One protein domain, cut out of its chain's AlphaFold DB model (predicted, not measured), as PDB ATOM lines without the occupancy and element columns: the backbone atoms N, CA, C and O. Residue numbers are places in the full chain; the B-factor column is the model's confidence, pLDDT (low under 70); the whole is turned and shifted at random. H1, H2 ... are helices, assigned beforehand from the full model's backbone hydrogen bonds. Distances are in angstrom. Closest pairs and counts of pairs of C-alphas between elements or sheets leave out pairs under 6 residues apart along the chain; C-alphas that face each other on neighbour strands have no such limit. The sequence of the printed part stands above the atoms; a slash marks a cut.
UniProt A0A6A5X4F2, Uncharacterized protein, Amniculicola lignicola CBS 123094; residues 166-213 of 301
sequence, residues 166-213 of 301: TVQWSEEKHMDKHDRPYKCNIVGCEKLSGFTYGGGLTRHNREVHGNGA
ATOM      1  N   THR A 166      45.889  -4.066  10.498       43.84
ATOM      2  CA  THR A 166      45.311  -3.204  11.537       43.84
ATOM      3  C   THR A 166      44.384  -2.166  10.897       43.84
ATOM      4  O   THR A 166      44.793  -1.379  10.047       43.84
ATOM      5  N   VAL A 167      43.125  -2.156  11.355       45.50
ATOM      6  CA  VAL A 167      42.062  -1.168  11.069       45.50
ATOM      7  C   VAL A 167      41.498  -1.191   9.638       45.50
ATOM      8  O   VAL A 167      42.227  -1.210   8.654       45.50
ATOM      9  N   GLN A 168      40.166  -1.107   9.547       54.41
ATOM     10  CA  GLN A 168      39.269  -1.136   8.372       54.41
ATOM     11  C   GLN A 168      39.745  -0.351   7.125       54.41
ATOM     12  O   GLN A 168      39.447  -0.722   5.994       54.41
ATOM     13  N   TRP A 169      40.562   0.691   7.303       48.22
ATOM     14  CA  TRP A 169      41.206   1.441   6.214       48.22
ATOM     15  C   TRP A 169      42.222   0.619   5.401       48.22
ATOM     16  O   TRP A 169      42.469   0.894   4.227       48.22
ATOM     17  N   SER A 170      42.842  -0.384   6.022       61.44
ATOM     18  CA  SER A 170      43.784  -1.285   5.357       61.44
ATOM     19  C   SER A 170      43.082  -2.347   4.502       61.44
ATOM     20  O   SER A 170      43.658  -2.762   3.499       61.44
ATOM     21  N   GLU A 171      41.831  -2.706   4.817       59.88
ATOM     22  CA  GLU A 171      41.016  -3.636   4.022       59.88
ATOM     23  C   GLU A 171      40.562  -2.994   2.706       59.88
ATOM     24  O   GLU A 171      40.779  -3.572   1.644       59.88
ATOM     25  N   GLU A 172      40.025  -1.769   2.748       65.88
ATOM     26  CA  GLU A 172      39.632  -1.023   1.540       65.88
ATOM     27  C   GLU A 172      40.829  -0.871   0.579       65.88
ATOM     28  O   GLU A 172      40.740  -1.145  -0.616       65.88
ATOM     29  N   LYS A 173      42.014  -0.583   1.132       66.25
ATOM     30  CA  LYS A 173      43.272  -0.534   0.372       66.25
ATOM     31  C   LYS A 173      43.795  -1.887  -0.097       66.25
ATOM     32  O   LYS A 173      44.566  -1.946  -1.057       66.25
ATOM     33  N   HIS A 174      43.459  -2.966   0.595       72.00
ATOM     34  CA  HIS A 174      43.807  -4.312   0.165       72.00
ATOM     35  C   HIS A 174      42.904  -4.740  -1.000       72.00
ATOM     36  O   HIS A 174      43.407  -5.275  -1.988       72.00
ATOM     37  N   MET A 175      41.614  -4.405  -0.949       75.12
ATOM     38  CA  MET A 175      40.658  -4.649  -2.034       75.12
ATOM     39  C   MET A 175      41.025  -3.907  -3.325       75.12
ATOM     40  O   MET A 175      40.894  -4.478  -4.411       75.12
ATOM     41  N   ASP A 176      41.656  -2.731  -3.232       71.38
ATOM     42  CA  ASP A 176      42.228  -2.038  -4.398       71.38
ATOM     43  C   ASP A 176      43.251  -2.893  -5.178       71.38
ATOM     44  O   ASP A 176      43.447  -2.683  -6.384       71.38
ATOM     45  N   LYS A 177      43.913  -3.876  -4.535       69.62
ATOM     46  CA  LYS A 177      44.823  -4.817  -5.221       69.62
ATOM     47  C   LYS A 177      44.083  -5.728  -6.208       69.62
ATOM     48  O   LYS A 177      44.674  -6.091  -7.238       69.62
ATOM     49  N   HIS A 178      42.828  -6.050  -5.901       77.44
ATOM     50  CA  HIS A 178      41.981  -7.000  -6.625       77.44
ATOM     51  C   HIS A 178      41.124  -6.318  -7.690       77.44
ATOM     52  O   HIS A 178      41.135  -6.753  -8.841       77.44
ATOM     53  N   ASP A 179      40.464  -5.209  -7.358       81.75
ATOM     54  CA  ASP A 179      39.481  -4.593  -8.262       81.75
ATOM     55  C   ASP A 179      40.115  -3.889  -9.470       81.75
ATOM     56  O   ASP A 179      39.500  -3.801 -10.536       81.75
ATOM     57  N   ARG A 180      41.362  -3.406  -9.325       87.25
ATOM     58  CA  ARG A 180      42.176  -2.755 -10.379       87.25
ATOM     59  C   ARG A 180      41.349  -1.927 -11.385       87.25
ATOM     60  O   ARG A 180      41.430  -2.158 -12.600       87.25
ATOM     61  N   PRO A 181      40.562  -0.941 -10.919       86.88
ATOM     62  CA  PRO A 181      39.549  -0.290 -11.751       86.88
ATOM     63  C   PRO A 181      40.144   0.570 -12.878       86.88
ATOM     64  O   PRO A 181      39.471   0.880 -13.863       86.88
ATOM     65  N   TYR A 182      41.417   0.957 -12.778       90.94
ATOM     66  CA  TYR A 182      42.059   1.869 -13.722       90.94
ATOM     67  C   TYR A 182      42.723   1.106 -14.873       90.94
ATOM     68  O   TYR A 182      43.816   0.575 -14.706       90.94
ATOM     69  N   LYS A 183      42.114   1.075 -16.062       91.31
ATOM     70  CA  LYS A 183      42.641   0.359 -17.243       91.31
ATOM     71  C   LYS A 183      43.202   1.315 -18.298       91.31
ATOM     72  O   LYS A 183      42.778   2.464 -18.397       91.31
ATOM     73  N   CYS A 184      44.188   0.848 -19.067       91.62
ATOM     74  CA  CYS A 184      44.701   1.601 -20.207       91.62
ATOM     75  C   CYS A 184      43.791   1.391 -21.422       91.62
ATOM     76  O   CYS A 184      43.498   0.256 -21.784       91.62
ATOM     77  N   ASN A 185      43.365   2.486 -22.055       88.94
ATOM     78  CA  ASN A 185      42.418   2.464 -23.176       88.94
ATOM     79  C   ASN A 185      43.105   2.396 -24.550       88.94
ATOM     80  O   ASN A 185      42.451   2.577 -25.575       88.94
ATOM     81  N   ILE A 186      44.424   2.195 -24.595       84.88
ATOM     82  CA  ILE A 186      45.183   2.189 -25.847       84.88
ATOM     83  C   ILE A 186      45.156   0.788 -26.454       84.88
ATOM     84  O   ILE A 186      45.522  -0.196 -25.810       84.88
ATOM     85  N   VAL A 187      44.708   0.716 -27.708       85.38
ATOM     86  CA  VAL A 187      44.576  -0.530 -28.471       85.38
ATOM     87  C   VAL A 187      45.946  -1.200 -28.594       85.38
ATOM     88  O   VAL A 187      46.910  -0.568 -29.017       85.38
ATOM     89  N   GLY A 188      46.033  -2.472 -28.199       84.62
ATOM     90  CA  GLY A 188      47.280  -3.246 -28.232       84.62
ATOM     91  C   GLY A 188      48.213  -3.033 -27.034       84.62
ATOM     92  O   GLY A 188      49.349  -3.494 -27.066       84.62
ATOM     93  N   CYS A 189      47.772  -2.352 -25.972       86.56
ATOM     94  CA  CYS A 189      48.564  -2.261 -24.750       86.56
ATOM     95  C   CYS A 189      48.554  -3.587 -23.967       86.56
ATOM     96  O   CYS A 189      47.491  -4.083 -23.601       86.56
ATOM     97  N   GLU A 190      49.734  -4.126 -23.644       78.75
ATOM     98  CA  GLU A 190      49.908  -5.413 -22.943       78.75
ATOM     99  C   GLU A 190      49.284  -5.446 -21.534       78.75
ATOM    100  O   GLU A 190      49.003  -6.515 -20.993       78.75
ATOM    101  N   LYS A 191      49.036  -4.283 -20.913       72.25
ATOM    102  CA  LYS A 191      48.589  -4.192 -19.512       72.25
ATOM    103  C   LYS A 191      47.082  -3.961 -19.373       72.25
ATOM    104  O   LYS A 191      46.634  -2.998 -18.751       72.25
ATOM    105  N   LEU A 192      46.302  -4.894 -19.920       74.19
ATOM    106  CA  LEU A 192      44.830  -4.889 -19.867       74.19
ATOM    107  C   LEU A 192      44.258  -5.208 -18.474       74.19
ATOM    108  O   LEU A 192      43.110  -4.874 -18.186       74.19
ATOM    109  N   SER A 193      45.063  -5.816 -17.592       81.38
ATOM    110  CA  SER A 193      44.652  -6.208 -16.234       81.38
ATOM    111  C   SER A 193      44.300  -5.031 -15.318       81.38
ATOM    112  O   SER A 193      43.782  -5.248 -14.229       81.38
ATOM    113  N   GLY A 194      44.627  -3.800 -15.719       88.06
ATOM    114  CA  GLY A 194      44.383  -2.599 -14.928       88.06
ATOM    115  C   GLY A 194      45.398  -2.356 -13.810       88.06
ATOM    116  O   GLY A 194      46.290  -3.165 -13.538       88.06
ATOM    117  N   PHE A 195      45.262  -1.188 -13.191       89.00
ATOM    118  CA  PHE A 195      46.062  -0.674 -12.089       89.00
ATOM    119  C   PHE A 195      45.176  -0.501 -10.858       89.00
ATOM    120  O   PHE A 195      44.013  -0.121 -10.966       89.00
ATOM    121  N   THR A 196      45.765  -0.740  -9.689       88.00
ATOM    122  CA  THR A 196      45.109  -0.635  -8.378       88.00
ATOM    123  C   THR A 196      44.716   0.806  -8.044       88.00
ATOM    124  O   THR A 196      43.678   1.050  -7.452       88.00
ATOM    125  N   TYR A 197      45.491   1.791  -8.507       87.56
ATOM    126  CA  TYR A 197      45.199   3.214  -8.332       87.56
ATOM    127  C   TYR A 197      45.519   4.028  -9.596       87.56
ATOM    128  O   TYR A 197      46.420   3.693 -10.375       87.56
ATOM    129  N   GLY A 198      44.824   5.157  -9.781       88.38
ATOM    130  CA  GLY A 198      44.928   5.995 -10.987       88.38
ATOM    131  C   GLY A 198      46.322   6.593 -11.242       88.38
ATOM    132  O   GLY A 198      46.710   6.841 -12.388       88.38
ATOM    133  N   GLY A 199      47.133   6.761 -10.193       90.94
ATOM    134  CA  GLY A 199      48.540   7.155 -10.320       90.94
ATOM    135  C   GLY A 199      49.388   6.125 -11.079       90.94
ATOM    136  O   GLY A 199      50.258   6.510 -11.866       90.94
ATOM    137  N   GLY A 200      49.101   4.828 -10.910       90.12
ATOM    138  CA  GLY A 200      49.751   3.742 -11.645       90.12
ATOM    139  C   GLY A 200      49.462   3.816 -13.144       90.12
ATOM    140  O   GLY A 200      50.395   3.769 -13.948       90.12
ATOM    141  N   LEU A 201      48.197   4.054 -13.505       90.44
ATOM    142  CA  LEU A 201      47.770   4.257 -14.892       90.44
ATOM    143  C   LEU A 201      48.426   5.495 -15.515       90.44
ATOM    144  O   LEU A 201      48.924   5.448 -16.637       90.44
ATOM    145  N   THR A 202      48.487   6.602 -14.777       88.44
ATOM    146  CA  THR A 202      49.116   7.837 -15.268       88.44
ATOM    147  C   THR A 202      50.608   7.641 -15.542       88.44
ATOM    148  O   THR A 202      51.124   8.134 -16.548       88.44
ATOM    149  N   ARG A 203      51.314   6.915 -14.665       86.62
ATOM    150  CA  ARG A 203      52.722   6.558 -14.878       86.62
ATOM    151  C   ARG A 203      52.880   5.658 -16.105       86.62
ATOM    152  O   ARG A 203      53.696   5.965 -16.967       86.62
ATOM    153  N   HIS A 204      52.046   4.629 -16.218       89.94
ATOM    154  CA  HIS A 204      52.033   3.726 -17.364       89.94
ATOM    155  C   HIS A 204      51.815   4.463 -18.692       89.94
ATOM    156  O   HIS A 204      52.596   4.289 -19.623       89.94
ATOM    157  N   ASN A 205      50.833   5.364 -18.759       85.81
ATOM    158  CA  ASN A 205      50.565   6.148 -19.964       85.81
ATOM    159  C   ASN A 205      51.752   7.032 -20.364       85.81
ATOM    160  O   ASN A 205      52.007   7.237 -21.546       85.81
ATOM    161  N   ARG A 206      52.517   7.543 -19.397       82.69
ATOM    162  CA  ARG A 206      53.719   8.337 -19.686       82.69
ATOM    163  C   ARG A 206      54.894   7.480 -20.147       82.69
ATOM    164  O   ARG A 206      55.628   7.913 -21.027       82.69
ATOM    165  N   GLU A 207      55.084   6.310 -19.548       80.44
ATOM    166  CA  GLU A 207      56.243   5.448 -19.809       80.44
ATOM    167  C   GLU A 207      56.080   4.611 -21.079       80.44
ATOM    168  O   GLU A 207      57.019   4.522 -21.865       80.44
ATOM    169  N   VAL A 208      54.896   4.028 -21.282       83.06
ATOM    170  CA  VAL A 208      54.605   3.118 -22.401       83.06
ATOM    171  C   VAL A 208      54.086   3.887 -23.606       83.06
ATOM    172  O   VAL A 208      54.543   3.675 -24.725       83.06
ATOM    173  N   HIS A 209      53.154   4.812 -23.378       82.94
ATOM    174  CA  HIS A 209      52.463   5.506 -24.465       82.94
ATOM    175  C   HIS A 209      53.021   6.892 -24.762       82.94
ATOM    176  O   HIS A 209      52.700   7.453 -25.803       82.94
ATOM    177  N   GLY A 210      53.887   7.417 -23.887       69.19
ATOM    178  CA  GLY A 210      54.745   8.559 -24.165       69.19
ATOM    179  C   GLY A 210      54.028   9.698 -24.877       69.19
ATOM    180  O   GLY A 210      54.335   9.960 -26.034       69.19
ATOM    181  N   ASN A 211      53.117  10.398 -24.190       61.56
ATOM    182  CA  ASN A 211      52.517  11.645 -24.687       61.56
ATOM    183  C   ASN A 211      53.609  12.717 -24.920       61.56
ATOM    184  O   ASN A 211      53.821  13.589 -24.077       61.56
ATOM    185  N   GLY A 212      54.352  12.619 -26.024       55.72
ATOM    186  CA  GLY A 212      55.301  13.614 -26.531       55.72
ATOM    187  C   GLY A 212      56.471  13.989 -25.613       55.72
ATOM    188  O   GLY A 212      57.105  15.021 -25.831       55.72
ATOM    189  N   ALA A 213      56.776  13.216 -24.565       61.06
ATOM    190  CA  ALA A 213      57.872  13.553 -23.662       61.06
ATOM    191  C   ALA A 213      59.230  13.349 -24.357       61.06
ATOM    192  O   ALA A 213      59.531  12.260 -24.848       61.06
TER     193      ALA A 213
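Overview. This is residues 166 to 213 of the 301 residues of an uncharacterized protein of Amniculicola lignicola CBS 123094 (UniProt A0A6A5X4F2). A helix, H1, forms one end of a loose rod, and at the other end a long loop, residues 180 to 197, goes out and folds back beside a second helix, H2. Residues 166 to 172, of which 169 to 172 belong to H1, stick out. The 48 printed residues hold H1, then H2, and no named strand; the class is all helix, with 21 residues, under half, in named elements. The radius of gyration of the C-alphas is 13.0 A, and the spans are 42 by 20 by 11 A.

Along the chain. H1, residues 169 to 179, begins at C-alpha 169 (41.206, 1.441, 6.214) and is 15.8 A long. H2, residues 198 to 207, is 14.4 A long and ends at C-alpha 207 (56.243, 5.448, -19.809).

Arrangement. H1 and H2 are apart, with no C-alpha of the one within 8 A of the other. In H2 every O i to N i+4 pair is within hydrogen-bond range; in H1, 5 of 7 are.

Size, cuts and confidence. The C-alphas of Thr 166 and Gly 212, the two farthest apart, are 42.8 A apart. The printed part has no cut, and the link from H1 to H2, 18 residues, is long. pLDDT is under 70 at residues 166 to 173, 177 and 210 to 213.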